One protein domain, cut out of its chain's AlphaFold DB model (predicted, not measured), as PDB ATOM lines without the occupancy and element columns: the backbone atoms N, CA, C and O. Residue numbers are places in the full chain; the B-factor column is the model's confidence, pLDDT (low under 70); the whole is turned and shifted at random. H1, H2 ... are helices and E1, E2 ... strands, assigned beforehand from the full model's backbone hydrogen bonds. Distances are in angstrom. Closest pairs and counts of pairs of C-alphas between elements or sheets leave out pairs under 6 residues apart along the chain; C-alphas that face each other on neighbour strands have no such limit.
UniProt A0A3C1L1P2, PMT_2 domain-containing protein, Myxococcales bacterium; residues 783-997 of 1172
ATOM      1  N   ASP A 783     206.053   6.278  11.190       39.88
ATOM      2  CA  ASP A 783     204.933   6.402  10.253       39.88
ATOM      3  C   ASP A 783     204.143   5.098  10.034       39.88
ATOM      4  O   ASP A 783     203.006   5.144   9.569       39.88
ATOM      5  N   GLY A 784     204.688   3.932  10.409       46.00
ATOM      6  CA  GLY A 784     204.030   2.624  10.234       46.00
ATOM      7  C   GLY A 784     202.980   2.293  11.306       46.00
ATOM      8  O   GLY A 784     202.189   1.356  11.154       46.00
ATOM      9  N   VAL A 785     202.967   3.062  12.399       57.72
ATOM     10  CA  VAL A 785     202.128   2.847  13.591       57.72
ATOM     11  C   VAL A 785     200.753   3.506  13.473       57.72
ATOM     12  O   VAL A 785     199.809   3.050  14.127       57.72
ATOM     13  N   LEU A 786     200.614   4.536  12.638       63.22
ATOM     14  CA  LEU A 786     199.375   5.292  12.486       63.22
ATOM     15  C   LEU A 786     198.527   4.756  11.324       63.22
ATOM     16  O   LEU A 786     199.036   4.243  10.328       63.22
ATOM     17  N   ASP A 787     197.209   4.819  11.470       62.31
ATOM     18  CA  ASP A 787     196.276   4.604  10.372       62.31
ATOM     19  C   ASP A 787     196.174   5.854   9.478       62.31
ATOM     20  O   ASP A 787     196.848   6.861   9.685       62.31
ATOM     21  N   GLN A 788     195.340   5.777   8.437       60.09
ATOM     22  CA  GLN A 788     195.141   6.877   7.483       60.09
ATOM     23  C   GLN A 788     194.462   8.101   8.112       60.09
ATOM     24  O   GLN A 788     194.484   9.167   7.508       60.09
ATOM     25  N   ASP A 789     193.902   7.944   9.314       57.75
ATOM     26  CA  ASP A 789     193.305   9.015  10.106       57.75
ATOM     27  C   ASP A 789     194.330   9.587  11.116       57.75
ATOM     28  O   ASP A 789     193.967  10.330  12.023       57.75
ATOM     29  N   ASN A 790     195.622   9.253  10.956       64.38
ATOM     30  CA  ASN A 790     196.735   9.613  11.840       64.38
ATOM     31  C   ASN A 790     196.582   9.096  13.280       64.38
ATOM     32  O   ASN A 790     197.045   9.742  14.217       64.38
ATOM     33  N   ILE A 791     195.967   7.926  13.485       70.62
ATOM     34  CA  ILE A 791     195.700   7.366  14.822       70.62
ATOM     35  C   ILE A 791     196.466   6.056  15.033       70.62
ATOM     36  O   ILE A 791     196.518   5.226  14.126       70.62
ATOM     37  N   PRO A 792     197.028   5.795  16.230       74.06
ATOM     38  CA  PRO A 792     197.733   4.546  16.494       74.06
ATOM     39  C   PRO A 792     196.884   3.300  16.216       74.06
ATOM     40  O   PRO A 792     195.741   3.169  16.656       74.06
ATOM     41  N   ARG A 793     197.464   2.326  15.513       78.50
ATOM     42  CA  ARG A 793     196.830   1.027  15.224       78.50
ATOM     43  C   ARG A 793     197.019   0.006  16.338       78.50
ATOM     44  O   ARG A 793     196.290  -0.989  16.385       78.50
ATOM     45  N   VAL A 794     197.999   0.222  17.211       81.31
ATOM     46  CA  VAL A 794     198.385  -0.696  18.285       81.31
ATOM     47  C   VAL A 794     198.429   0.064  19.603       81.31
ATOM     48  O   VAL A 794     199.123   1.067  19.720       81.31
ATOM     49  N   PHE A 795     197.722  -0.450  20.605       83.00
ATOM     50  CA  PHE A 795     197.689   0.100  21.959       83.00
ATOM     51  C   PHE A 795     198.141  -0.948  22.976       83.00
ATOM     52  O   PHE A 795     198.093  -2.156  22.722       83.00
ATOM     53  N   LYS A 796     198.496  -0.498  24.179       84.38
ATOM     54  CA  LYS A 796     198.612  -1.371  25.356       84.38
ATOM     55  C   LYS A 796     197.575  -1.001  26.406       84.38
ATOM     56  O   LYS A 796     197.261   0.170  26.578       84.38
ATOM     57  N   TYR A 797     197.086  -1.990  27.143       86.00
ATOM     58  CA  TYR A 797     196.278  -1.764  28.339       86.00
ATOM     59  C   TYR A 797     197.146  -1.927  29.588       86.00
ATOM     60  O   TYR A 797     197.688  -3.009  29.830       86.00
ATOM     61  N   ALA A 798     197.300  -0.860  30.372       75.12
ATOM     62  CA  ALA A 798     198.137  -0.859  31.572       75.12
ATOM     63  C   ALA A 798     197.476  -0.071  32.719       75.12
ATOM     64  O   ALA A 798     197.888   1.053  33.019       75.12
ATOM     65  N   PRO A 799     196.469  -0.650  33.396       67.25
ATOM     66  CA  PRO A 799     195.864  -0.012  34.558       67.25
ATOM     67  C   PRO A 799     196.912   0.109  35.678       67.25
ATOM     68  O   PRO A 799     197.507  -0.886  36.093       67.25
ATOM     69  N   GLY A 800     197.187   1.334  36.135       57.66
ATOM     70  CA  GLY A 800     198.049   1.594  37.299       57.66
ATOM     71  C   GLY A 800     199.531   1.207  37.156       57.66
ATOM     72  O   GLY A 800     200.159   0.865  38.153       57.66
ATOM     73  N   GLY A 801     200.104   1.208  35.943       54.00
ATOM     74  CA  GLY A 801     201.552   0.984  35.752       54.00
ATOM     75  C   GLY A 801     202.026  -0.475  35.907       54.00
ATOM     76  O   GLY A 801     203.174  -0.733  36.282       54.00
ATOM     77  N   GLY A 802     201.146  -1.448  35.635       48.47
ATOM     78  CA  GLY A 802     201.417  -2.892  35.735       48.47
ATOM     79  C   GLY A 802     202.541  -3.437  34.827       48.47
ATOM     80  O   GLY A 802     203.225  -2.705  34.118       48.47
ATOM     81  N   SER A 803     202.747  -4.763  34.817       46.28
ATOM     82  CA  SER A 803     203.864  -5.429  34.105       46.28
ATOM     83  C   SER A 803     203.937  -5.135  32.599       46.28
ATOM     84  O   SER A 803     205.019  -5.180  32.021       46.28
ATOM     85  N   VAL A 804     202.806  -4.805  31.967       47.72
ATOM     86  CA  VAL A 804     202.714  -4.415  30.545       47.72
ATOM     87  C   VAL A 804     203.343  -3.044  30.282       47.72
ATOM     88  O   VAL A 804     203.878  -2.811  29.199       47.72
ATOM     89  N   ALA A 805     203.337  -2.145  31.271       48.75
ATOM     90  CA  ALA A 805     203.975  -0.831  31.169       48.75
ATOM     91  C   ALA A 805     205.510  -0.930  31.147       48.75
ATOM     92  O   ALA A 805     206.173  -0.057  30.596       48.75
ATOM     93  N   ARG A 806     206.066  -2.009  31.715       50.91
ATOM     94  CA  ARG A 806     207.511  -2.247  31.858       50.91
ATOM     95  C   ARG A 806     208.089  -3.210  30.816       50.91
ATOM     96  O   ARG A 806     209.238  -3.618  30.942       50.91
ATOM     97  N   ASN A 807     207.308  -3.601  29.810       55.06
ATOM     98  CA  ASN A 807     207.788  -4.495  28.762       55.06
ATOM     99  C   ASN A 807     208.407  -3.713  27.590       55.06
ATOM    100  O   ASN A 807     207.831  -2.767  27.071       55.06
ATOM    101  N   PHE A 808     209.595  -4.147  27.177       55.78
ATOM    102  CA  PHE A 808     210.453  -3.589  26.134       55.78
ATOM    103  C   PHE A 808     209.742  -3.434  24.795       55.78
ATOM    104  O   PHE A 808     209.899  -2.424  24.120       55.78
ATOM    105  N   TYR A 809     208.957  -4.440  24.412       60.28
ATOM    106  CA  TYR A 809     208.274  -4.468  23.122       60.28
ATOM    107  C   TYR A 809     206.984  -3.653  23.135       60.28
ATOM    108  O   TYR A 809     206.470  -3.304  22.080       60.28
ATOM    109  N   THR A 810     206.461  -3.334  24.320       63.84
ATOM    110  CA  THR A 810     205.223  -2.568  24.486       63.84
ATOM    111  C   THR A 810     205.474  -1.167  25.035       63.84
ATOM    112  O   THR A 810     204.547  -0.368  25.089       63.84
ATOM    113  N   GLN A 811     206.696  -0.812  25.444       60.97
ATOM    114  CA  GLN A 811     206.958   0.482  26.084       60.97
ATOM    115  C   GLN A 811     206.659   1.655  25.149       60.97
ATOM    116  O   GLN A 811     205.999   2.583  25.593       60.97
ATOM    117  N   ALA A 812     207.009   1.549  23.864       61.00
ATOM    118  CA  ALA A 812     206.716   2.559  22.846       61.00
ATOM    119  C   ALA A 812     205.231   2.620  22.433       61.00
ATOM    120  O   ALA A 812     204.839   3.517  21.699       61.00
ATOM    121  N   MET A 813     204.394   1.676  22.885       73.25
ATOM    122  CA  MET A 813     202.967   1.702  22.567       73.25
ATOM    123  C   MET A 813     202.233   2.740  23.424       73.25
ATOM    124  O   MET A 813     202.452   2.765  24.648       73.25
ATOM    125  N   PRO A 814     201.282   3.478  22.832       75.44
ATOM    126  CA  PRO A 814     200.390   4.348  23.575       75.44
ATOM    127  C   PRO A 814     199.537   3.543  24.568       75.44
ATOM    128  O   PRO A 814     199.042   2.448  24.262       75.44
ATOM    129  N   SER A 815     199.409   4.057  25.794       77.56
ATOM    130  CA  SER A 815     198.783   3.336  26.907       77.56
ATOM    131  C   SER A 815     197.341   3.760  27.154       77.56
ATOM    132  O   SER A 815     197.064   4.929  27.400       77.56
ATOM    133  N   LEU A 816     196.445   2.776  27.198       81.69
ATOM    134  CA  LEU A 816     195.070   2.906  27.667       81.69
ATOM    135  C   LEU A 816     195.000   2.495  29.140       81.69
ATOM    136  O   LEU A 816     195.362   1.371  29.505       81.69
ATOM    137  N   THR A 817     194.528   3.402  29.987       79.38
ATOM    138  CA  THR A 817     194.282   3.142  31.414       79.38
ATOM    139  C   THR A 817     192.809   2.857  31.683       79.38
ATOM    140  O   THR A 817     192.493   2.013  32.527       79.38
ATOM    141  N   ASP A 818     191.909   3.490  30.926       83.94
ATOM    142  CA  ASP A 818     190.475   3.295  31.072       83.94
ATOM    143  C   ASP A 818     189.992   1.978  30.439       83.94
ATOM    144  O   ASP A 818     190.253   1.641  29.278       83.94
ATOM    145  N   LYS A 819     189.242   1.220  31.237       86.69
ATOM    146  CA  LYS A 819     188.611  -0.033  30.825       86.69
ATOM    147  C   LYS A 819     187.444   0.217  29.864       86.69
ATOM    148  O   LYS A 819     187.215  -0.617  28.987       86.69
ATOM    149  N   GLY A 820     186.712   1.322  30.026       86.69
ATOM    150  CA  GLY A 820     185.605   1.706  29.146       86.69
ATOM    151  C   GLY A 820     186.088   1.935  27.715       86.69
ATOM    152  O   GLY A 820     185.634   1.245  26.796       86.69
ATOM    153  N   ALA A 821     187.085   2.803  27.557       85.88
ATOM    154  CA  ALA A 821     187.781   3.091  26.306       85.88
ATOM    155  C   ALA A 821     188.282   1.815  25.617       85.88
ATOM    156  O   ALA A 821     188.010   1.605  24.436       85.88
ATOM    157  N   LEU A 822     188.917   0.898  26.359       89.38
ATOM    158  CA  LEU A 822     189.348  -0.395  25.817       89.38
ATOM    159  C   LEU A 822     188.182  -1.205  25.227       89.38
ATOM    160  O   LEU A 822     188.304  -1.782  24.144       89.38
ATOM    161  N   THR A 823     187.055  -1.291  25.938       90.38
ATOM    162  CA  THR A 823     185.902  -2.062  25.450       90.38
ATOM    163  C   THR A 823     185.255  -1.439  24.217       90.38
ATOM    164  O   THR A 823     184.906  -2.192  23.307       90.38
ATOM    165  N   LYS A 824     185.153  -0.102  24.152       88.88
ATOM    166  CA  LYS A 824     184.657   0.637  22.977       88.88
ATOM    167  C   LYS A 824     185.597   0.462  21.779       88.88
ATOM    168  O   LYS A 824     185.141   0.074  20.703       88.88
ATOM    169  N   LEU A 825     186.914   0.583  21.992       88.56
ATOM    170  CA  LEU A 825     187.931   0.318  20.969       88.56
ATOM    171  C   LEU A 825     187.748  -1.071  20.368       88.56
ATOM    172  O   LEU A 825     187.596  -1.201  19.159       88.56
ATOM    173  N   LEU A 826     187.735  -2.122  21.193       90.81
ATOM    174  CA  LEU A 826     187.613  -3.505  20.717       90.81
ATOM    175  C   LEU A 826     186.241  -3.802  20.093       90.81
ATOM    176  O   LEU A 826     186.094  -4.778  19.352       90.81
ATOM    177  N   ALA A 827     185.229  -2.984  20.387       88.50
ATOM    178  CA  ALA A 827     183.915  -3.074  19.767       88.50
ATOM    179  C   ALA A 827     183.874  -2.425  18.378       88.50
ATOM    180  O   ALA A 827     182.972  -2.747  17.607       88.50
ATOM    181  N   GLY A 828     184.862  -1.587  18.043       84.62
ATOM    182  CA  GLY A 828     184.845  -0.752  16.846       84.62
ATOM    183  C   GLY A 828     183.917   0.458  16.987       84.62
ATOM    184  O   GLY A 828     183.409   0.950  15.983       84.62
ATOM    185  N   GLU A 829     183.665   0.912  18.213       86.62
ATOM    186  CA  GLU A 829     182.860   2.102  18.509       86.62
ATOM    187  C   GLU A 829     183.758   3.341  18.620       86.62
ATOM    188  O   GLU A 829     184.941   3.223  18.955       86.62
ATOM    189  N   ASP A 830     183.193   4.512  18.343       85.75
ATOM    190  CA  ASP A 830     183.847   5.800  18.568       85.75
ATOM    191  C   ASP A 830     184.099   5.995  20.066       85.75
ATOM    192  O   ASP A 830     183.227   5.753  20.911       85.75
ATOM    193  N   PHE A 831     185.307   6.422  20.419       85.94
ATOM    194  CA  PHE A 831     185.630   6.748  21.802       85.94
ATOM    195  C   PHE A 831     186.662   7.866  21.887       85.94
ATOM    196  O   PHE A 831     187.404   8.144  20.946       85.94
ATOM    197  N   ALA A 832     186.689   8.509  23.045       83.56
ATOM    198  CA  ALA A 832     187.643   9.541  23.396       83.56
ATOM    199  C   ALA A 832     188.338   9.104  24.689       83.56
ATOM    200  O   ALA A 832     187.695   8.551  25.584       83.56
ATOM    201  N   THR A 833     189.652   9.282  24.781       82.38
ATOM    202  CA  THR A 833     190.410   8.933  25.991       82.38
ATOM    203  C   THR A 833     191.673   9.769  26.091       82.38
ATOM    204  O   THR A 833     192.170  10.290  25.094       82.38
ATOM    205  N   GLN A 834     192.225   9.849  27.296       79.06
ATOM    206  CA  GLN A 834     193.621  10.228  27.449       79.06
ATOM    207  C   GLN A 834     194.518   9.035  27.147       79.06
ATOM    208  O   GLN A 834     194.227   7.904  27.554       79.06
ATOM    209  N   VAL A 835     195.604   9.307  26.443       72.88
ATOM    210  CA  VAL A 835     196.669   8.358  26.173       72.88
ATOM    211  C   VAL A 835     197.968   8.965  26.661       72.88
ATOM    212  O   VAL A 835     198.328  10.082  26.306       72.88
ATOM    213  N   SER A 836     198.664   8.226  27.515       67.50
ATOM    214  CA  SER A 836     200.000   8.604  27.954       67.50
ATOM    215  C   SER A 836     201.026   8.009  26.995       67.50
ATOM    216  O   SER A 836     201.102   6.773  26.878       67.50
ATOM    217  N   ASP A 837     201.833   8.860  26.371       58.31
ATOM    218  CA  ASP A 837     203.030   8.420  25.664       58.31
ATOM    219  C   ASP A 837     204.158   8.148  26.659       58.31
ATOM    220  O   ASP A 837     204.387   8.896  27.605       58.31
ATOM    221  N   PHE A 838     204.897   7.061  26.439       47.09
ATOM    222  CA  PHE A 838     206.117   6.745  27.195       47.09
ATOM    223  C   PHE A 838     207.382   7.257  26.484       47.09
ATOM    224  O   PHE A 838     208.472   6.711  26.682       47.09
ATOM    225  N   GLY A 839     207.251   8.304  25.660       46.09
ATOM    226  CA  GLY A 839     208.393   9.108  25.225       46.09
ATOM    227  C   GLY A 839     209.096   9.762  26.428       46.09
ATOM    228  O   GLY A 839     208.521   9.808  27.518       46.09
ATOM    229  N   PRO A 840     210.332  10.266  26.269       33.00
ATOM    230  CA  PRO A 840     211.147  10.796  27.372       33.00
ATOM    231  C   PRO A 840     210.478  11.917  28.191       33.00
ATOM    232  O   PRO A 840     210.884  12.141  29.327       33.00
ATOM    233  N   GLU A 841     209.435  12.566  27.660       39.56
ATOM    234  CA  GLU A 841     208.692  13.649  28.320       39.56
ATOM    235  C   GLU A 841     207.338  13.244  28.940       39.56
ATOM    236  O   GLU A 841     206.726  14.055  29.628       39.56
ATOM    237  N   GLY A 842     206.845  12.017  28.720       49.94
ATOM    238  CA  GLY A 842     205.653  11.503  29.417       49.94
ATOM    239  C   GLY A 842     204.351  12.303  29.229       49.94
ATOM    240  O   GLY A 842     203.531  12.342  30.148       49.94
ATOM    241  N   ARG A 843     204.150  12.972  28.085       59.16
ATOM    242  CA  ARG A 843     202.967  13.823  27.858       59.16
ATOM    243  C   ARG A 843     201.692  12.972  27.722       59.16
ATOM    244  O   ARG A 843     201.660  11.994  26.977       59.16
ATOM    245  N   SER A 844     200.640  13.348  28.454       66.81
ATOM    246  CA  SER A 844     199.287  12.794  28.294       66.81
ATOM    247  C   SER A 844     198.538  13.621  27.256       66.81
ATOM    248  O   SER A 844     198.390  14.831  27.434       66.81
ATOM    249  N   THR A 845     198.075  12.992  26.180       71.38
ATOM    250  CA  THR A 845     197.314  13.647  25.109       71.38
ATOM    251  C   THR A 845     195.900  13.080  25.049       71.38
ATOM    252  O   THR A 845     195.672  11.873  25.167       71.38
ATOM    253  N   ALA A 846     194.911  13.963  24.919       75.56
ATOM    254  CA  ALA A 846     193.539  13.550  24.653       75.56
ATOM    255  C   ALA A 846     193.419  13.190  23.171       75.56
ATOM    256  O   ALA A 846     193.751  14.010  22.318       75.56
ATOM    257  N   ILE A 847     192.943  11.983  22.869       76.00
ATOM    258  CA  ILE A 847     192.749  11.523  21.492       76.00
ATOM    259  C   ILE A 847     191.302  11.091  21.261       76.00
ATOM    260  O   ILE A 847     190.678  10.453  22.117       76.00
ATOM    261  N   ALA A 848     190.786  11.420  20.078       79.62
ATOM    262  CA  ALA A 848     189.534  10.898  19.551       79.62
ATOM    263  C   ALA A 848     189.860   9.754  18.591       79.62
ATOM    264  O   ALA A 848     190.651   9.925  17.666       79.62
ATOM    265  N   VAL A 849     189.267   8.584  18.810       81.25
ATOM    266  CA  VAL A 849     189.486   7.408  17.966       81.25
ATOM    267  C   VAL A 849     188.159   7.014  17.316       81.25
ATOM    268  O   VAL A 849     187.291   6.472  18.009       81.25
ATOM    269  N   PRO A 850     187.980   7.258  16.003       79.69
ATOM    270  CA  PRO A 850     186.779   6.876  15.286       79.69
ATOM    271  C   PRO A 850     186.798   5.363  15.055       79.69
ATOM    272  O   PRO A 850     187.792   4.788  14.606       79.69
ATOM    273  N   GLY A 851     185.718   4.685  15.394       78.31
ATOM    274  CA  GLY A 851     185.491   3.262  15.224       78.31
ATOM    275  C   GLY A 851     184.865   2.908  13.874       78.31
ATOM    276  O   GLY A 851     184.310   3.747  13.171       78.31
ATOM    277  N   TRP A 852     184.929   1.624  13.523       74.81
ATOM    278  CA  TRP A 852     184.240   1.040  12.372       74.81
ATOM    279  C   TRP A 852     183.329  -0.100  12.847       74.81
ATOM    280  O   TRP A 852     183.812  -0.979  13.575       74.81
ATOM    281  N   PRO A 853     182.055  -0.169  12.416       66.19
ATOM    282  CA  PRO A 853     181.129  -1.171  12.922       66.19
ATOM    283  C   PRO A 853     181.585  -2.588  12.538       66.19
ATOM    284  O   PRO A 853     181.844  -2.907  11.376       66.19
ATOM    285  N   VAL A 854     181.700  -3.469  13.537       62.00
ATOM    286  CA  VAL A 854     182.178  -4.853  13.338       62.00
ATOM    287  C   VAL A 854     181.104  -5.746  12.700       62.00
ATOM    288  O   VAL A 854     181.430  -6.681  11.966       62.00
ATOM    289  N   SER A 855     179.824  -5.461  12.950       55.75
ATOM    290  CA  SER A 855     178.687  -6.061  12.244       55.75
ATOM    291  C   SER A 855     178.451  -5.302  10.943       55.75
ATOM    292  O   SER A 855     178.437  -4.080  11.000       55.75
ATOM    293  N   GLY A 856     178.226  -5.993   9.817       51.31
ATOM    294  CA  GLY A 856     177.996  -5.425   8.469       51.31
ATOM    295  C   GLY A 856     176.729  -4.570   8.295       51.31
ATOM    296  O   GLY A 856     176.084  -4.614   7.254       51.31
ATOM    297  N   VAL A 857     176.353  -3.837   9.336       49.19
ATOM    298  CA  VAL A 857     175.367  -2.766   9.361       49.19
ATOM    299  C   VAL A 857     175.985  -1.554   8.664       49.19
ATOM    300  O   VAL A 857     177.192  -1.347   8.765       49.19
ATOM    301  N   HIS A 858     175.139  -0.834   7.926       53.75
ATOM    302  CA  HIS A 858     175.420   0.292   7.033       53.75
ATOM    303  C   HIS A 858     176.761   1.002   7.244       53.75
ATOM    304  O   HIS A 858     177.081   1.429   8.353       53.75
ATOM    305  N   ASN A 859     177.499   1.177   6.140       55.28
ATOM    306  CA  ASN A 859     178.646   2.079   6.093       55.28
ATOM    307  C   ASN A 859     178.277   3.400   6.786       55.28
ATOM    308  O   ASN A 859     177.161   3.890   6.562       55.28
ATOM    309  N   PRO A 860     179.174   3.969   7.608       59.88
ATOM    310  CA  PRO A 860     178.915   5.264   8.205       59.88
ATOM    311  C   PRO A 860     178.566   6.282   7.111       59.88
ATOM    312  O   PRO A 860     179.091   6.183   5.992       59.88
ATOM    313  N   PRO A 861     177.661   7.235   7.393       62.28
ATOM    314  CA  PRO A 861     177.337   8.277   6.433       62.28
ATOM    315  C   PRO A 861     178.626   9.002   6.031       62.28
ATOM    316  O   PRO A 861     179.438   9.355   6.889       62.28
ATOM    317  N   LYS A 862     178.843   9.191   4.725       65.12
ATOM    318  CA  LYS A 862     180.011   9.938   4.243       65.12
ATOM    319  C   LYS A 862     179.939  11.372   4.777       65.12
ATOM    320  O   LYS A 862     178.879  11.985   4.711       65.12
ATOM    321  N   GLY A 863     181.063  11.893   5.267       71.12
ATOM    322  CA  GLY A 863     181.168  13.285   5.715       71.12
ATOM    323  C   GLY A 863     180.756  13.549   7.166       71.12
ATOM    324  O   GLY A 863     180.494  14.693   7.497       71.12
ATOM    325  N   VAL A 864     180.693  12.536   8.036       80.50
ATOM    326  CA  VAL A 864     180.539  12.736   9.490       80.50
ATOM    327  C   VAL A 864     181.917  12.856  10.141       80.50
ATOM    328  O   VAL A 864     182.826  12.106   9.784       80.50
ATOM    329  N   PHE A 865     182.066  13.768  11.100       84.00
ATOM    330  CA  PHE A 865     183.294  13.932  11.886       84.00
ATOM    331  C   PHE A 865     183.048  13.668  13.375       84.00
ATOM    332  O   PHE A 865     181.973  13.966  13.896       84.00
ATOM    333  N   TRP A 866     184.061  13.129  14.052       85.62
ATOM    334  CA  TRP A 866     184.096  12.910  15.495       85.62
ATOM    335  C   TRP A 866     185.382  13.504  16.069       85.62
ATOM    336  O   TRP A 866     186.471  13.186  15.591       85.62
ATOM    337  N   GLY A 867     185.263  14.341  17.098       86.94
ATOM    338  CA  GLY A 867     186.411  15.017  17.702       86.94
ATOM    339  C   GLY A 867     186.188  15.416  19.155       86.94
ATOM    340  O   GLY A 867     185.174  15.084  19.765       86.94
ATOM    341  N   ILE A 868     187.178  16.115  19.715       88.81
ATOM    342  CA  ILE A 868     187.192  16.598  21.102       88.81
ATOM    343  C   ILE A 868     187.453  18.101  21.086       88.81
ATOM    344  O   ILE A 868     188.349  18.559  20.382       88.81
ATOM    345  N   ALA A 869     186.705  18.864  21.876       88.75
ATOM    346  CA  ALA A 869     186.976  20.277  22.098       88.75
ATOM    347  C   ALA A 869     188.183  20.454  23.034       88.75
ATOM    348  O   ALA A 869     188.206  19.924  24.147       88.75
ATOM    349  N   SER A 870     189.186  21.207  22.584       86.56
ATOM    350  CA  SER A 870     190.380  21.560  23.360       86.56
ATOM    351  C   SER A 870     190.212  22.863  24.137       86.56
ATOM    352  O   SER A 870     190.824  23.017  25.193       86.56
ATOM    353  N   LYS A 871     189.377  23.785  23.647       87.62
ATOM    354  CA  LYS A 871     189.100  25.082  24.274       87.62
ATOM    355  C   LYS A 871     187.690  25.563  23.918       87.62
ATOM    356  O   LYS A 871     187.195  25.266  22.833       87.62
ATOM    357  N   LEU A 872     187.061  26.293  24.840       87.88
ATOM    358  CA  LEU A 872     185.750  26.928  24.673       87.88
ATOM    359  C   LEU A 872     185.857  28.402  25.070       87.88
ATOM    360  O   LEU A 872     186.218  28.699  26.209       87.88
ATOM    361  N   GLU A 873     185.530  29.304  24.151       87.31
ATOM    362  CA  GLU A 873     185.443  30.752  24.376       87.31
ATOM    363  C   GLU A 873     184.073  31.246  23.892       87.31
ATOM    364  O   GLU A 873     183.898  31.660  22.748       87.31
ATOM    365  N   GLY A 874     183.059  31.139  24.756       85.06
ATOM    366  CA  GLY A 874     181.674  31.444  24.389       85.06
ATOM    367  C   GLY A 874     181.144  30.478  23.325       85.06
ATOM    368  O   GLY A 874     181.040  29.280  23.573       85.06
ATOM    369  N   GLN A 875     180.813  31.011  22.148       88.31
ATOM    370  CA  GLN A 875     180.331  30.255  20.983       88.31
ATOM    371  C   GLN A 875     181.461  29.733  20.076       88.31
ATOM    372  O   GLN A 875     181.187  29.047  19.093       88.31
ATOM    373  N   LEU A 876     182.724  30.026  20.404       90.75
ATOM    374  CA  LEU A 876     183.890  29.535  19.675       90.75
ATOM    375  C   LEU A 876     184.448  28.266  20.336       90.75
ATOM    376  O   LEU A 876     184.778  28.248  21.524       90.75
ATOM    377  N   ILE A 877     184.591  27.205  19.547       91.19
ATOM    378  CA  ILE A 877     185.105  25.898  19.959       91.19
ATOM    379  C   ILE A 877     186.410  25.639  19.208       91.19
ATOM    380  O   ILE A 877     186.408  25.536  17.982       91.19
ATOM    381  N   SER A 878     187.521  25.479  19.924       89.69
ATOM    382  CA  SER A 878     188.761  24.955  19.338       89.69
ATOM    383  C   SER A 878     188.759  23.435  19.416       89.69
ATOM    384  O   SER A 878     188.417  22.860  20.453       89.69
ATOM    385  N   VAL A 879     189.146  22.769  18.333       87.19
ATOM    386  CA  VAL A 879     189.191  21.305  18.258       87.19
ATOM    387  C   VAL A 879     190.593  20.817  18.603       87.19
ATOM    388  O   VAL A 879     191.596  21.440  18.261       87.19
ATOM    389  N   ALA A 880     190.679  19.713  19.340       81.19
ATOM    390  CA  ALA A 880     191.951  19.105  19.696       81.19
ATOM    391  C   ALA A 880     192.723  18.679  18.434       81.19
ATOM    392  O   ALA A 880     192.101  18.230  17.466       81.19
ATOM    393  N   PRO A 881     194.061  18.795  18.434       70.25
ATOM    394  CA  PRO A 881     194.881  18.321  17.328       70.25
ATOM    395  C   PRO A 881     194.771  16.797  17.152       70.25
ATOM    396  O   PRO A 881     194.322  16.073  18.045       70.25
ATOM    397  N   ASN A 882     195.184  16.303  15.986       65.94
ATOM    398  CA  ASN A 882     195.288  14.873  15.703       65.94
ATOM    399  C   ASN A 882     196.369  14.199  16.583       65.94
ATOM    400  O   ASN A 882     197.078  14.860  17.343       65.94
ATOM    401  N   ALA A 883     196.535  12.873  16.489       56.47
ATOM    402  CA  ALA A 883     197.460  12.152  17.373       56.47
ATOM    403  C   ALA A 883     198.957  12.489  17.159       56.47
ATOM    404  O   ALA A 883     199.773  12.090  17.986       56.47
ATOM    405  N   ARG A 884     199.325  13.228  16.098       54.50
ATOM    406  CA  ARG A 884     200.677  13.792  15.893       54.50
ATOM    407  C   ARG A 884     200.843  15.202  16.480       54.50
ATOM    408  O   ARG A 884     201.948  15.731  16.465       54.50
ATOM    409  N   GLY A 885     199.776  15.810  17.002       61.41
ATOM    410  CA  GLY A 885     199.785  17.193  17.488       61.41
ATOM    411  C   GLY A 885     199.538  18.247  16.403       61.41
ATOM    412  O   GLY A 885     199.715  19.431  16.673       61.41
ATOM    413  N   GLU A 886     199.106  17.849  15.203       65.19
ATOM    414  CA  GLU A 886     198.770  18.765  14.102       65.19
ATOM    415  C   GLU A 886     197.281  19.159  14.151       65.19
ATOM    416  O   GLU A 886     196.437  18.361  14.568       65.19
ATOM    417  N   GLY A 887     196.933  20.375  13.713       68.56
ATOM    418  CA  GLY A 887     195.539  20.838  13.626       68.56
ATOM    419  C   GLY A 887     194.668  19.994  12.680       68.56
ATOM    420  O   GLY A 887     195.166  19.176  11.907       68.56
ATOM    421  N   GLN A 888     193.344  20.187  12.723       80.00
ATOM    422  CA  GLN A 888     192.396  19.402  11.909       80.00
ATOM    423  C   GLN A 888     192.498  19.675  10.396       80.00
ATOM    424  O   GLN A 888     192.084  18.836   9.596       80.00
ATOM    425  N   ASN A 889     193.081  20.813   9.999       78.94
ATOM    426  CA  ASN A 889     193.302  21.226   8.608       78.94
ATOM    427  C   ASN A 889     192.024  21.238   7.745       78.94
ATOM    428  O   ASN A 889     192.056  20.891   6.562       78.94
ATOM    429  N   TRP A 890     190.887  21.628   8.324       85.88
ATOM    430  CA  TRP A 890     189.639  21.793   7.579       85.88
ATOM    431  C   TRP A 890     189.701  22.955   6.587       85.88
ATOM    432  O   TRP A 890     190.425  23.932   6.776       85.88
ATOM    433  N   GLN A 891     188.897  22.875   5.528       87.44
ATOM    434  CA  GLN A 891     188.676  24.035   4.668       87.44
ATOM    435  C   GLN A 891     187.761  25.034   5.383       87.44
ATOM    436  O   GLN A 891     186.806  24.646   6.064       87.44
ATOM    437  N   THR A 892     188.027  26.329   5.212       87.94
ATOM    438  CA  THR A 892     187.158  27.386   5.743       87.94
ATOM    439  C   THR A 892     185.725  27.182   5.246       87.94
ATOM    440  O   THR A 892     185.508  26.989   4.051       87.94
ATOM    441  N   ASN A 893     184.748  27.232   6.156       88.94
ATOM    442  CA  ASN A 893     183.321  26.975   5.901       88.94
ATOM    443  C   ASN A 893     182.941  25.559   5.425       88.94
ATOM    444  O   ASN A 893     181.794  25.347   5.035       88.94
ATOM    445  N   GLN A 894     183.840  24.576   5.497       88.00
ATOM    446  CA  GLN A 894     183.530  23.169   5.213       88.00
ATOM    447  C   GLN A 894     182.327  22.618   6.006       88.00
ATOM    448  O   GLN A 894     181.585  21.788   5.488       88.00
ATOM    449  N   TRP A 895     182.151  23.052   7.256       89.06
ATOM    450  CA  TRP A 895     181.139  22.555   8.195       89.06
ATOM    451  C   TRP A 895     179.987  23.537   8.425       89.06
ATOM    452  O   TRP A 895     179.176  23.326   9.323       89.06
ATOM    453  N   ARG A 896     179.885  24.609   7.636       89.88
ATOM    454  CA  ARG A 896     178.789  25.580   7.760       89.88
ATOM    455  C   ARG A 896     177.432  24.902   7.528       89.88
ATOM    456  O   ARG A 896     177.258  24.198   6.540       89.88
ATOM    457  N   GLY A 897     176.478  25.122   8.436       87.25
ATOM    458  CA  GLY A 897     175.154  24.483   8.412       87.25
ATOM    459  C   GLY A 897     175.128  23.042   8.944       87.25
ATOM    460  O   GLY A 897     174.068  22.419   8.973       87.25
ATOM    461  N   ALA A 898     176.271  22.496   9.378       89.75
ATOM    462  CA  ALA A 898     176.323  21.198  10.040       89.75
ATOM    463  C   ALA A 898     175.777  21.288  11.470       89.75
ATOM    464  O   ALA A 898     175.988  22.271  12.179       89.75
ATOM    465  N   THR A 899     175.147  20.212  11.936       91.38
ATOM    466  CA  THR A 899     174.706  20.099  13.327       91.38
ATOM    467  C   THR A 899     175.799  19.456  14.172       91.38
ATOM    468  O   THR A 899     176.163  18.295  13.955       91.38
ATOM    469  N   LEU A 900     176.282  20.186  15.173       91.94
ATOM    470  CA  LEU A 900     177.138  19.654  16.225       91.94
ATOM    471  C   LEU A 900     176.273  18.967  17.278       91.94
ATOM    472  O   LEU A 900     175.322  19.552  17.794       91.94
ATOM    473  N   ILE A 901     176.621  17.726  17.621       89.94
ATOM    474  CA  ILE A 901     175.979  16.965  18.694       89.94
ATOM    475  C   ILE A 901     177.010  16.616  19.760       89.94
ATOM    476  O   ILE A 901     177.915  15.817  19.510       89.94
ATOM    477  N   SER A 902     176.859  17.181  20.958       88.88
ATOM    478  CA  SER A 902     177.750  16.885  22.083       88.88
ATOM    479  C   SER A 902     177.497  15.498  22.673       88.88
ATOM    480  O   SER A 902     176.443  14.888  22.463       88.88
ATOM    481  N   ALA A 903     178.434  14.997  23.480       83.38
ATOM    482  CA  ALA A 903     178.288  13.728  24.200       83.38
ATOM    483  C   ALA A 903     177.032  13.644  25.097       83.38
ATOM    484  O   ALA A 903     176.568  12.546  25.406       83.38
ATOM    485  N   ARG A 904     176.456  14.787  25.502       84.25
ATOM    486  CA  ARG A 904     175.200  14.866  26.275       84.25
ATOM    487  C   ARG A 904     173.940  14.876  25.403       84.25
ATOM    488  O   ARG A 904     172.836  14.877  25.939       84.25
ATOM    489  N   GLY A 905     174.092  14.868  24.080       84.19
ATOM    490  CA  GLY A 905     172.994  14.903  23.116       84.19
ATOM    491  C   GLY A 905     172.470  16.305  22.797       84.19
ATOM    492  O   GLY A 905     171.444  16.412  22.127       84.19
ATOM    493  N   GLN A 906     173.151  17.364  23.247       88.94
ATOM    494  CA  GLN A 906     172.805  18.746  22.907       88.94
ATOM    495  C   GLN A 906     173.168  19.027  21.453       88.94
ATOM    496  O   GLN A 906     174.227  18.596  20.993       88.94
ATOM    497  N   ARG A 907     172.273  19.709  20.734       90.50
ATOM    498  CA  ARG A 907     172.396  19.977  19.298       90.50
ATOM    499  C   ARG A 907     172.492  21.480  19.079       90.50
ATOM    500  O   ARG A 907     171.609  22.196  19.539       90.50
ATOM    501  N   VAL A 908     173.530  21.919  18.380       92.00
ATOM    502  CA  VAL A 908     173.748  23.318  17.975       92.00
ATOM    503  C   VAL A 908     174.175  23.351  16.508       92.00
ATOM    504  O   VAL A 908     174.742  22.371  16.016       92.00
ATOM    505  N   GLN A 909     173.880  24.429  15.788       92.50
ATOM    506  CA  GLN A 909     174.299  24.593  14.395       92.50
ATOM    507  C   GLN A 909     175.658  25.274  14.309       92.50
ATOM    508  O   GLN A 909     175.965  26.196  15.064       92.50
ATOM    509  N   VAL A 910     176.468  24.832  13.351       92.44
ATOM    510  CA  VAL A 910     177.751  25.451  13.017       92.44
ATOM    511  C   VAL A 910     177.508  26.620  12.063       92.44
ATOM    512  O   VAL A 910     177.057  26.435  10.930       92.44
ATOM    513  N   LEU A 911     177.830  27.831  12.514       92.56
ATOM    514  CA  LEU A 911     177.698  29.073  11.750       92.56
ATOM    515  C   LEU A 911     178.830  29.228  10.728       92.56
ATOM    516  O   LEU A 911     178.592  29.606   9.581       92.56
ATOM    517  N   THR A 912     180.057  28.912  11.144       92.31
ATOM    518  CA  THR A 912     181.280  28.964  10.331       92.31
ATOM    519  C   THR A 912     182.370  28.089  10.962       92.31
ATOM    520  O   THR A 912     182.278  27.700  12.129       92.31
ATOM    521  N   ASN A 913     183.407  27.759  10.191       93.75
ATOM    522  CA  ASN A 913     184.604  27.081  10.686       93.75
ATOM    523  C   ASN A 913     185.869  27.579   9.978       93.75
ATOM    524  O   ASN A 913     185.828  27.943   8.800       93.75
ATOM    525  N   THR A 914     186.999  27.519  10.681       90.44
ATOM    526  CA  THR A 914     188.347  27.697  10.112       90.44
ATOM    527  C   THR A 914     189.025  26.327   9.927       90.44
ATOM    528  O   THR A 914     188.330  25.328   9.721       90.44
ATOM    529  N   ALA A 915     190.360  26.262   9.996       85.62
ATOM    530  CA  ALA A 915     191.123  25.019   9.910       85.62
ATOM    531  C   ALA A 915     190.933  24.095  11.128       85.62
ATOM    532  O   ALA A 915     191.045  22.877  10.984       85.62
ATOM    533  N   ASP A 916     190.651  24.649  12.308       86.62
ATOM    534  CA  ASP A 916     190.577  23.914  13.579       86.62
ATOM    535  C   ASP A 916     189.588  24.507  14.604       86.62
ATOM    536  O   ASP A 916     189.445  23.965  15.705       86.62
ATOM    537  N   THR A 917     188.873  25.583  14.258       90.31
ATOM    538  CA  THR A 917     187.838  26.185  15.113       90.31
ATOM    539  C   THR A 917     186.446  26.121  14.493       90.31
ATOM    540  O   THR A 917     186.288  26.163  13.270       90.31
ATOM    541  N   LEU A 918     185.431  26.031  15.354       92.38
ATOM    542  CA  LEU A 918     184.007  26.071  15.022       92.38
ATOM    543  C   LEU A 918     183.347  27.234  15.759       92.38
ATOM    544  O   LEU A 918     183.570  27.397  16.956       92.38
ATOM    545  N   GLU A 919     182.495  27.987  15.075       92.69
ATOM    546  CA  GLU A 919     181.591  28.958  15.695       92.69
ATOM    547  C   GLU A 919     180.163  28.408  15.638       92.69
ATOM    548  O   GLU A 919     179.712  27.970  14.575       92.69
ATOM    549  N   VAL A 920     179.464  28.378  16.775       93.94
ATOM    550  CA  VAL A 920     178.143  27.740  16.914       93.94
ATOM    551  C   VAL A 920     177.054  28.708  17.380       93.94
ATOM    552  O   VAL A 920     177.326  29.698  18.047       93.94
ATOM    553  N   ASP A 921     175.797  28.406  17.060       91.38
ATOM    554  CA  ASP A 921     174.633  29.263  17.346       91.38
ATOM    555  C   ASP A 921     174.132  29.234  18.806       91.38
ATOM    556  O   ASP A 921     173.238  29.996  19.177       91.38
ATOM    557  N   GLY A 922     174.721  28.399  19.666       89.06
ATOM    558  CA  GLY A 922     174.322  28.234  21.064       89.06
ATOM    559  C   GLY A 922     175.366  27.492  21.898       89.06
ATOM    560  O   GLY A 922     176.401  27.075  21.389       89.06
ATOM    561  N   ASP A 923     175.100  27.314  23.195       87.50
ATOM    562  CA  ASP A 923     175.978  26.528  24.072       87.50
ATOM    563  C   ASP A 923     175.912  25.037  23.676       87.50
ATOM    564  O   ASP A 923     174.826  24.457  23.695       87.50
ATOM    565  N   PRO A 924     177.026  24.377  23.315       84.88
ATOM    566  CA  PRO A 924     177.035  22.948  23.001       84.88
ATOM    567  C   PRO A 924     177.028  22.045  24.257       84.88
ATOM    568  O   PRO A 924     176.971  20.817  24.132       84.88
ATOM    569  N   ALA A 925     177.114  22.621  25.464       87.75
ATOM    570  CA  ALA A 925     177.298  21.947  26.755       87.75
ATOM    571  C   ALA A 925     178.494  20.983  26.796       87.75
ATOM    572  O   ALA A 925     178.441  19.907  27.407       87.75
ATOM    573  N   LEU A 926     179.584  21.380  26.142       88.25
ATOM    574  CA  LEU A 926     180.866  20.685  26.187       88.25
ATOM    575  C   LEU A 926     181.625  21.065  27.463       88.25
ATOM    576  O   LEU A 926     181.512  22.176  27.970       88.25
ATOM    577  N   THR A 927     182.408  20.136  28.009       87.12
ATOM    578  CA  THR A 927     183.231  20.393  29.205       87.12
ATOM    579  C   THR A 927     184.694  20.102  28.900       87.12
ATOM    580  O   THR A 927     185.125  18.955  28.973       87.12
ATOM    581  N   VAL A 928     185.460  21.141  28.559       83.56
ATOM    582  CA  VAL A 928     186.910  21.038  28.319       83.56
ATOM    583  C   VAL A 928     187.614  20.553  29.594       83.56
ATOM    584  O   VAL A 928     187.302  20.998  30.694       83.56
ATOM    585  N   GLY A 929     188.542  19.604  29.446       75.06
ATOM    586  CA  GLY A 929     189.231  18.926  30.553       75.06
ATOM    587  C   GLY A 929     188.661  17.543  30.902       75.06
ATOM    588  O   GLY A 929     189.405  16.688  31.380       75.06
ATOM    589  N   ASP A 930     187.391  17.274  30.580       83.50
ATOM    590  CA  ASP A 930     186.793  15.932  30.616       83.50
ATOM    591  C   ASP A 930     186.665  15.410  29.182       83.50
ATOM    592  O   ASP A 930     185.828  15.865  28.408       83.50
ATOM    593  N   VAL A 931     187.517  14.455  28.815       83.00
ATOM    594  CA  VAL A 931     187.664  13.993  27.427       83.00
ATOM    595  C   VAL A 931     186.381  13.367  26.868       83.00
ATOM    596  O   VAL A 931     186.094  13.534  25.683       83.00
ATOM    597  N   GLU A 932     185.573  12.692  27.693       83.00
ATOM    598  CA  GLU A 932     184.285  12.164  27.227       83.00
ATOM    599  C   GLU A 932     183.266  13.295  27.051       83.00
ATOM    600  O   GLU A 932     182.547  13.322  26.053       83.00
ATOM    601  N   ARG A 933     183.211  14.269  27.965       86.75
ATOM    602  CA  ARG A 933     182.249  15.389  27.880       86.75
ATOM    603  C   ARG A 933     182.642  16.486  26.897       86.75
ATOM    604  O   ARG A 933     181.782  17.261  26.493       86.75
ATOM    605  N   ALA A 934     183.910  16.563  26.521       88.31
ATOM    606  CA  ALA A 934     184.412  17.446  25.477       88.31
ATOM    607  C   ALA A 934     184.233  16.857  24.069       88.31
ATOM    608  O   ALA A 934     184.512  17.543  23.089       88.31
ATOM    609  N   SER A 935     183.789  15.602  23.945       89.38
ATOM    610  CA  SER A 935     183.627  14.943  22.651       89.38
ATOM    611  C   SER A 935     182.312  15.305  21.947       89.38
ATOM    612  O   SER A 935     181.274  15.509  22.590       89.38
ATOM    613  N   PHE A 936     182.351  15.417  20.617       90.12
ATOM    614  CA  PHE A 936     181.210  15.823  19.795       90.12
ATOM    615  C   PHE A 936     181.258  15.242  18.376       90.12
ATOM    616  O   PHE A 936     182.330  14.980  17.825       90.12
ATOM    617  N   HIS A 937     180.078  15.082  17.774       89.00
ATOM    618  CA  HIS A 937     179.904  14.713  16.368       89.00
ATOM    619  C   HIS A 937     179.532  15.937  15.534       89.00
ATOM    620  O   HIS A 937     178.746  16.761  15.995       89.00
ATOM    621  N   LEU A 938     180.008  16.004  14.291       88.19
ATOM    622  CA  LEU A 938     179.503  16.927  13.272       88.19
ATOM    623  C   LEU A 938     178.736  16.140  12.216       88.19
ATOM    624  O   LEU A 938     179.278  15.219  11.598       88.19
ATOM    625  N   LEU A 939     177.472  16.505  12.021       87.38
ATOM    626  CA  LEU A 939     176.583  15.905  11.033       87.38
ATOM    627  C   LEU A 939     176.291  16.911   9.914       87.38
ATOM    628  O   LEU A 939     175.821  18.007  10.221       87.38
ATOM    629  N   PRO A 940     176.509  16.550   8.637       83.88
ATOM    630  CA  PRO A 940     176.089  17.372   7.507       83.88
ATOM    631  C   PRO A 940     174.582  17.651   7.514       83.88
ATOM    632  O   PRO A 940     173.792  16.880   8.070       83.88
ATOM    633  N   GLU A 941     174.186  18.730   6.845       77.81
ATOM    634  CA  GLU A 941     172.787  19.133   6.705       77.81
ATOM    635  C   GLU A 941     171.920  17.986   6.135       77.81
ATOM    636  O   GLU A 941     172.301  17.293   5.189       77.81
ATOM    637  N   GLY A 942     170.761  17.734   6.755       70.19
ATOM    638  CA  GLY A 942     169.839  16.649   6.380       70.19
ATOM    639  C   GLY A 942     170.088  15.289   7.055       70.19
ATOM    640  O   GLY A 942     169.282  14.368   6.891       70.19
ATOM    641  N   LEU A 943     171.152  15.137   7.855       74.69
ATOM    642  CA  LEU A 943     171.485  13.888   8.555       74.69
ATOM    643  C   LEU A 943     171.067  13.924  10.039       74.69
ATOM    644  O   LEU A 943     171.662  14.603  10.865       74.69
ATOM    645  N   ASN A 944     170.050  13.133  10.407       68.44
ATOM    646  CA  ASN A 944     169.417  13.227  11.737       68.44
ATOM    647  C   ASN A 944     169.916  12.222  12.793       68.44
ATOM    648  O   ASN A 944     169.541  12.336  13.967       68.44
ATOM    649  N   ARG A 945     170.735  11.230  12.414       69.06
ATOM    650  CA  ARG A 945     171.186  10.152  13.312       69.06
ATOM    651  C   ARG A 945     172.705  10.085  13.417       69.06
ATOM    652  O   ARG A 945     173.400  10.012  12.411       69.06
ATOM    653  N   VAL A 946     173.177  10.007  14.658       68.06
ATOM    654  CA  VAL A 946     174.573   9.734  15.006       68.06
ATOM    655  C   VAL A 946     174.844   8.237  14.847       68.06
ATOM    656  O   VAL A 946     174.145   7.408  15.438       68.06
ATOM    657  N   SER A 947     175.843   7.887  14.037       72.06
ATOM    658  CA  SER A 947     176.398   6.531  14.006       72.06
ATOM    659  C   SER A 947     177.269   6.313  15.242       72.06
ATOM    660  O   SER A 947     177.932   7.236  15.691       72.06
ATOM    661  N   LYS A 948     177.319   5.086  15.773       73.06
ATOM    662  CA  LYS A 948     178.250   4.727  16.866       73.06
ATOM    663  C   LYS A 948     179.710   4.587  16.413       73.06
ATOM    664  O   LYS A 948     180.577   4.283  17.227       73.06
ATOM    665  N   SER A 949     179.934   4.693  15.111       76.44
ATOM    666  CA  SER A 949     181.194   4.429  14.436       76.44
ATOM    667  C   SER A 949     181.290   5.387  13.252       76.44
ATOM    668  O   SER A 949     180.394   5.368  12.403       76.44
ATOM    669  N   THR A 950     182.335   6.204  13.182       77.88
ATOM    670  CA  THR A 950     182.496   7.274  12.177       77.88
ATOM    671  C   THR A 950     183.719   7.114  11.275       77.88
ATOM    672  O   THR A 950     183.893   7.901  10.346       77.88
ATOM    673  N   ALA A 951     184.543   6.079  11.472       75.62
ATOM    674  CA  ALA A 951     185.722   5.853  10.635       75.62
ATOM    675  C   ALA A 951     185.326   5.659   9.164       75.62
ATOM    676  O   ALA A 951     184.346   4.984   8.861       75.62
ATOM    677  N   GLN A 952     186.110   6.196   8.227       70.56
ATOM    678  CA  GLN A 952     185.802   6.098   6.792       70.56
ATOM    679  C   GLN A 952     186.239   4.773   6.160       70.56
ATOM    680  O   GLN A 952     185.709   4.369   5.121       70.56
ATOM    681  N   LYS A 953     187.196   4.074   6.779       70.38
ATOM    682  CA  LYS A 953     187.675   2.766   6.323       70.38
ATOM    683  C   LYS A 953     187.719   1.765   7.463       70.38
ATOM    684  O   LYS A 953     188.125   2.064   8.583       70.38
ATOM    685  N   ARG A 954     187.377   0.520   7.136       75.69
ATOM    686  CA  ARG A 954     187.520  -0.603   8.058       75.69
ATOM    687  C   ARG A 954     188.994  -0.908   8.286       75.69
ATOM    688  O   ARG A 954     189.649  -1.465   7.408       75.69
ATOM    689  N   GLN A 955     189.487  -0.623   9.486       74.75
ATOM    690  CA  GLN A 955     190.840  -0.983   9.894       74.75
ATOM    691  C   GLN A 955     190.849  -1.884  11.126       74.75
ATOM    692  O   GLN A 955     190.039  -1.751  12.043       74.75
ATOM    693  N   GLN A 956     191.775  -2.843  11.140       82.25
ATOM    694  CA  GLN A 956     192.016  -3.681  12.306       82.25
ATOM    695  C   GLN A 956     192.954  -2.942  13.262       82.25
ATOM    696  O   GLN A 956     194.120  -2.716  12.930       82.25
ATOM    697  N   ARG A 957     192.438  -2.598  14.445       85.44
ATOM    698  CA  ARG A 957     193.238  -2.125  15.583       85.44
ATOM    699  C   ARG A 957     193.497  -3.243  16.584       85.44
ATOM    700  O   ARG A 957     192.650  -4.132  16.747       85.44
ATOM    701  N   PHE A 958     194.647  -3.167  17.245       88.69
ATOM    702  CA  PHE A 958     195.156  -4.164  18.178       88.69
ATOM    703  C   PHE A 958     195.353  -3.578  19.569       88.69
ATOM    704  O   PHE A 958     195.776  -2.432  19.714       88.69
ATOM    705  N   VAL A 959     195.115  -4.396  20.593       89.25
ATOM    706  CA  VAL A 959     195.478  -4.051  21.969       89.25
ATOM    707  C   VAL A 959     196.196  -5.208  22.636       89.25
ATOM    708  O   VAL A 959     195.696  -6.337  22.665       89.25
ATOM    709  N   VAL A 960     197.357  -4.914  23.209       87.69
ATOM    710  CA  VAL A 960     198.084  -5.841  24.071       87.69
ATOM    711  C   VAL A 960     197.548  -5.720  25.491       87.69
ATOM    712  O   VAL A 960     197.609  -4.648  26.097       87.69
ATOM    713  N   VAL A 961     197.026  -6.820  26.031       87.19
ATOM    714  CA  VAL A 961     196.418  -6.854  27.369       87.19
ATOM    715  C   VAL A 961     197.129  -7.859  28.285       87.19
ATOM    716  O   VAL A 961     197.567  -8.915  27.812       87.19
ATOM    717  N   PRO A 962     197.240  -7.577  29.596       82.00
ATOM    718  CA  PRO A 962     197.714  -8.549  30.568       82.00
ATOM    719  C   PRO A 962     196.758  -9.742  30.642       82.00
ATOM    720  O   PRO A 962     195.536  -9.597  30.729       82.00
ATOM    721  N   LYS A 963     197.323 -10.947  30.629       81.06
ATOM    722  CA  LYS A 963     196.569 -12.203  30.627       81.06
ATOM    723  C   LYS A 963     195.829 -12.440  31.946       81.06
ATOM    724  O   LYS A 963     194.751 -13.028  31.932       81.06
ATOM    725  N   ASP A 964     196.359 -11.910  33.050       77.94
ATOM    726  CA  ASP A 964     195.718 -11.938  34.369       77.94
ATOM    727  C   ASP A 964     194.417 -11.122  34.412       77.94
ATOM    728  O   ASP A 964     193.421 -11.577  34.979       77.94
ATOM    729  N   ASP A 965     194.380  -9.976  33.730       83.44
ATOM    730  CA  ASP A 965     193.202  -9.101  33.677       83.44
ATOM    731  C   ASP A 965     192.190  -9.533  32.606       83.44
ATOM    732  O   ASP A 965     191.029  -9.103  32.608       83.44
ATOM    733  N   PHE A 966     192.591 -10.432  31.700       89.12
ATOM    734  CA  PHE A 966     191.809 -10.798  30.522       89.12
ATOM    735  C   PHE A 966     190.404 -11.319  30.859       89.12
ATOM    736  O   PHE A 966     189.454 -11.033  30.134       89.12
ATOM    737  N   SER A 967     190.224 -12.034  31.976       91.44
ATOM    738  CA  SER A 967     188.896 -12.508  32.392       91.44
ATOM    739  C   SER A 967     187.933 -11.359  32.701       91.44
ATOM    740  O   SER A 967     186.797 -11.375  32.221       91.44
ATOM    741  N   ALA A 968     188.387 -10.351  33.449       91.06
ATOM    742  CA  ALA A 968     187.577  -9.192  33.817       91.06
ATOM    743  C   ALA A 968     187.304  -8.272  32.617       91.06
ATOM    744  O   ALA A 968     186.234  -7.656  32.534       91.06
ATOM    745  N   LEU A 969     188.266  -8.171  31.696       92.50
ATOM    746  CA  LEU A 969     188.138  -7.422  30.445       92.50
ATOM    747  C   LEU A 969     187.132  -8.083  29.505       92.50
ATOM    748  O   LEU A 969     186.163  -7.451  29.089       92.50
ATOM    749  N   ASN A 970     187.304  -9.380  29.242       93.94
ATOM    750  CA  ASN A 970     186.393 -10.146  28.401       93.94
ATOM    751  C   ASN A 970     184.972 -10.169  28.985       93.94
ATOM    752  O   ASN A 970     184.013 -10.085  28.229       93.94
ATOM    753  N   PHE A 971     184.805 -10.219  30.308       94.31
ATOM    754  CA  PHE A 971     183.486 -10.100  30.941       94.31
ATOM    755  C   PHE A 971     182.797  -8.765  30.654       94.31
ATOM    756  O   PHE A 971     181.647  -8.755  30.215       94.31
ATOM    757  N   ALA A 972     183.490  -7.647  30.885       93.50
ATOM    758  CA  ALA A 972     182.931  -6.318  30.644       93.50
ATOM    759  C   ALA A 972     182.565  -6.127  29.170       93.50
ATOM    760  O   ALA A 972     181.456  -5.698  28.859       93.50
ATOM    761  N   PHE A 973     183.454  -6.554  28.271       94.38
ATOM    762  CA  PHE A 973     183.202  -6.539  26.837       94.38
ATOM    763  C   PHE A 973     181.974  -7.372  26.457       94.38
ATOM    764  O   PHE A 973     181.071  -6.875  25.790       94.38
ATOM    765  N   ARG A 974     181.879  -8.619  26.941       93.88
ATOM    766  CA  ARG A 974     180.727  -9.488  26.667       93.88
ATOM    767  C   ARG A 974     179.419  -8.897  27.189       93.88
ATOM    768  O   ARG A 974     178.404  -9.039  26.518       93.88
ATOM    769  N   ARG A 975     179.417  -8.232  28.351       92.94
ATOM    770  CA  ARG A 975     178.217  -7.544  28.864       92.94
ATOM    771  C   ARG A 975     177.770  -6.411  27.946       92.94
ATOM    772  O   ARG A 975     176.575  -6.294  27.704       92.94
ATOM    773  N   ALA A 976     178.711  -5.618  27.441       89.31
ATOM    774  CA  ALA A 976     178.415  -4.515  26.531       89.31
ATOM    775  C   ALA A 976     177.986  -4.999  25.133       89.31
ATOM    776  O   ALA A 976     177.146  -4.380  24.492       89.31
ATOM    777  N   GLN A 977     178.530  -6.127  24.671       90.00
ATOM    778  CA  GLN A 977     178.415  -6.606  23.289       90.00
ATOM    779  C   GLN A 977     177.513  -7.846  23.149       90.00
ATOM    780  O   GLN A 977     177.764  -8.720  22.316       90.00
ATOM    781  N   GLY A 978     176.487  -7.974  23.997       87.69
ATOM    782  CA  GLY A 978     175.465  -9.025  23.866       87.69
ATOM    783  C   GLY A 978     176.001 -10.462  23.965       87.69
ATOM    784  O   GLY A 978     175.508 -11.361  23.293       87.69
ATOM    785  N   GLY A 979     177.040 -10.689  24.770       88.81
ATOM    786  CA  GLY A 979     177.669 -11.995  24.996       88.81
ATOM    787  C   GLY A 979     178.870 -12.306  24.096       88.81
ATOM    788  O   GLY A 979     179.559 -13.305  24.341       88.81
ATOM    789  N   ARG A 980     179.169 -11.456  23.099       90.31
ATOM    790  CA  ARG A 980     180.302 -11.616  22.171       90.31
ATOM    791  C   ARG A 980     181.646 -11.519  22.895       90.31
ATOM    792  O   ARG A 980     181.890 -10.566  23.622       90.31
ATOM    793  N   HIS A 981     182.526 -12.495  22.672       93.06
ATOM    794  CA  HIS A 981     183.887 -12.497  23.221       93.06
ATOM    795  C   HIS A 981     184.802 -11.501  22.501       93.06
ATOM    796  O   HIS A 981     184.612 -11.231  21.314       93.06
ATOM    797  N   ILE A 982     185.828 -11.022  23.211       94.19
ATOM    798  CA  ILE A 982     186.936 -10.279  22.600       94.19
ATOM    799  C   ILE A 982     187.635 -11.188  21.582       94.19
ATOM    800  O   ILE A 982     187.923 -12.350  21.884       94.19
ATOM    801  N   SER A 983     187.922 -10.650  20.396       93.50
ATOM    802  CA  SER A 983     188.706 -11.344  19.373       93.50
ATOM    803  C   SER A 983     190.168 -11.432  19.805       93.50
ATOM    804  O   SER A 983     190.794 -10.409  20.096       93.50
ATOM    805  N   VAL A 984     190.725 -12.642  19.831       93.56
ATOM    806  CA  VAL A 984     192.115 -12.877  20.235       93.56
ATOM    807  C   VAL A 984     192.912 -13.366  19.036       93.56
ATOM    808  O   VAL A 984     192.617 -14.423  18.484       93.56
ATOM    809  N   VAL A 985     193.922 -12.588  18.655       91.81
ATOM    810  CA  VAL A 985     194.816 -12.894  17.530       91.81
ATOM    811  C   VAL A 985     195.940 -13.819  17.978       91.81
ATOM    812  O   VAL A 985     196.334 -14.710  17.234       91.81
ATOM    813  N   ASP A 986     196.457 -13.612  19.193       88.88
ATOM    814  CA  ASP A 986     197.516 -14.446  19.755       88.88
ATOM    815  C   ASP A 986     197.426 -14.513  21.285       88.88
ATOM    816  O   ASP A 986     197.366 -13.491  21.973       88.88
ATOM    817  N   ALA A 987     197.426 -15.732  21.821       83.69
ATOM    818  CA  ALA A 987     197.394 -16.016  23.258       83.69
ATOM    819  C   ALA A 987     198.575 -16.877  23.739       83.69
ATOM    820  O   ALA A 987     198.536 -17.393  24.865       83.69
ATOM    821  N   ARG A 988     199.601 -17.080  22.898       79.19
ATOM    822  CA  ARG A 988     200.727 -17.993  23.166       79.19
ATOM    823  C   ARG A 988     201.656 -17.477  24.260       79.19
ATOM    824  O   ARG A 988     202.217 -18.273  25.010       79.19
ATOM    825  N   SER A 989     201.774 -16.157  24.407       76.00
ATOM    826  CA  SER A 989     202.490 -15.562  25.537       76.00
ATOM    827  C   SER A 989     201.903 -16.028  26.878       76.00
ATOM    828  O   SER A 989     200.691 -16.216  27.045       76.00
ATOM    829  N   SER A 990     202.783 -16.242  27.860       68.94
ATOM    830  CA  SER A 990     202.379 -16.626  29.216       68.94
ATOM    831  C   SER A 990     201.742 -15.468  29.983       68.94
ATOM    832  O   SER A 990     200.930 -15.718  30.867       68.94
ATOM    833  N   ARG A 991     202.071 -14.216  29.628       72.31
ATOM    834  CA  ARG A 991     201.678 -13.014  30.384       72.31
ATOM    835  C   ARG A 991     200.803 -12.044  29.619       72.31
ATOM    836  O   ARG A 991     200.064 -11.299  30.253       72.31
ATOM    837  N   LEU A 992     200.897 -12.021  28.294       78.56
ATOM    838  CA  LEU A 992     200.178 -11.067  27.455       78.56
ATOM    839  C   LEU A 992     199.258 -11.782  26.473       78.56
ATOM    840  O   LEU A 992     199.445 -12.954  26.147       78.56
ATOM    841  N   VAL A 993     198.268 -11.046  25.994       85.38
ATOM    842  CA  VAL A 993     197.347 -11.471  24.945       85.38
ATOM    843  C   VAL A 993     197.271 -10.353  23.922       85.38
ATOM    844  O   VAL A 993     197.079  -9.192  24.293       85.38
ATOM    845  N   LEU A 994     197.398 -10.697  22.644       90.81
ATOM    846  CA  LEU A 994     197.116  -9.775  21.554       90.81
ATOM    847  C   LEU A 994     195.645  -9.891  21.175       90.81
ATOM    848  O   LEU A 994     195.183 -10.920  20.670       90.81
ATOM    849  N   THR A 995     194.913  -8.814  21.421       93.69
ATOM    850  CA  THR A 995     193.499  -8.684  21.072       93.69
ATOM    851  C   THR A 995     193.330  -7.766  19.873       93.69
ATOM    852  O   THR A 995     194.206  -6.950  19.586       93.69
ATOM    853  N   ALA A 996     192.213  -7.904  19.166       91.94
ATOM    854  CA  ALA A 996     191.886  -7.046  18.038       91.94
ATOM    855  C   ALA A 996     190.399  -6.684  18.001       91.94
ATOM    856  O   ALA A 996     189.551  -7.388  18.548       91.94
ATOM    857  N   THR A 997     190.088  -5.601  17.292       89.88
ATOM    858  CA  THR A 997     188.711  -5.180  16.951       89.88
ATOM    859  C   THR A 997     187.899  -6.302  16.285       89.88
ATOM    860  O   THR A 997     186.767  -6.608  16.661       89.88
TER     861      THR A 997
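This is residues 783 to 997 of the 1172 residues of the protein "PMT_2 domain-containing protein" of Myxococcales bacterium (UniProt A0A3C1L1P2). Little of this is regular structure: a closed antiparallel barrel, E4 to E9, and a mixed sheet, E1 E10 E12 E11, with H1 over one face and H2 packed on H1, make two lobes. Hairpin E2 and E3 lies between. The 215 printed residues, mixed in class, are compact, with radius of gyration of the C-alphas 17.7 A and spans 55 by 41 by 29 A.

Find C-alpha 865 at (183.294, 13.932, 11.886); from there E4 runs 21.1 A to residue 873, and E5 to E9 fall within residues 876 to 939. H1 is residues 819 to 827; E3 is 844 to 849; E12 ends at C-alpha 996, (191.886, -7.046, 18.038).

In the barrel, look between E4 and E5: N 878 and O 871 are 2.9 A apart, within hydrogen-bond range. The closest C-alphas of E3 and E4 are those of Ala 848 and Gly 867, 5.5 A apart. H1's height over the four-stranded sheet is 9.5 A.

The printed part has no cut. The link E3 to E4 is long. Low confidence includes residues 799 to 812.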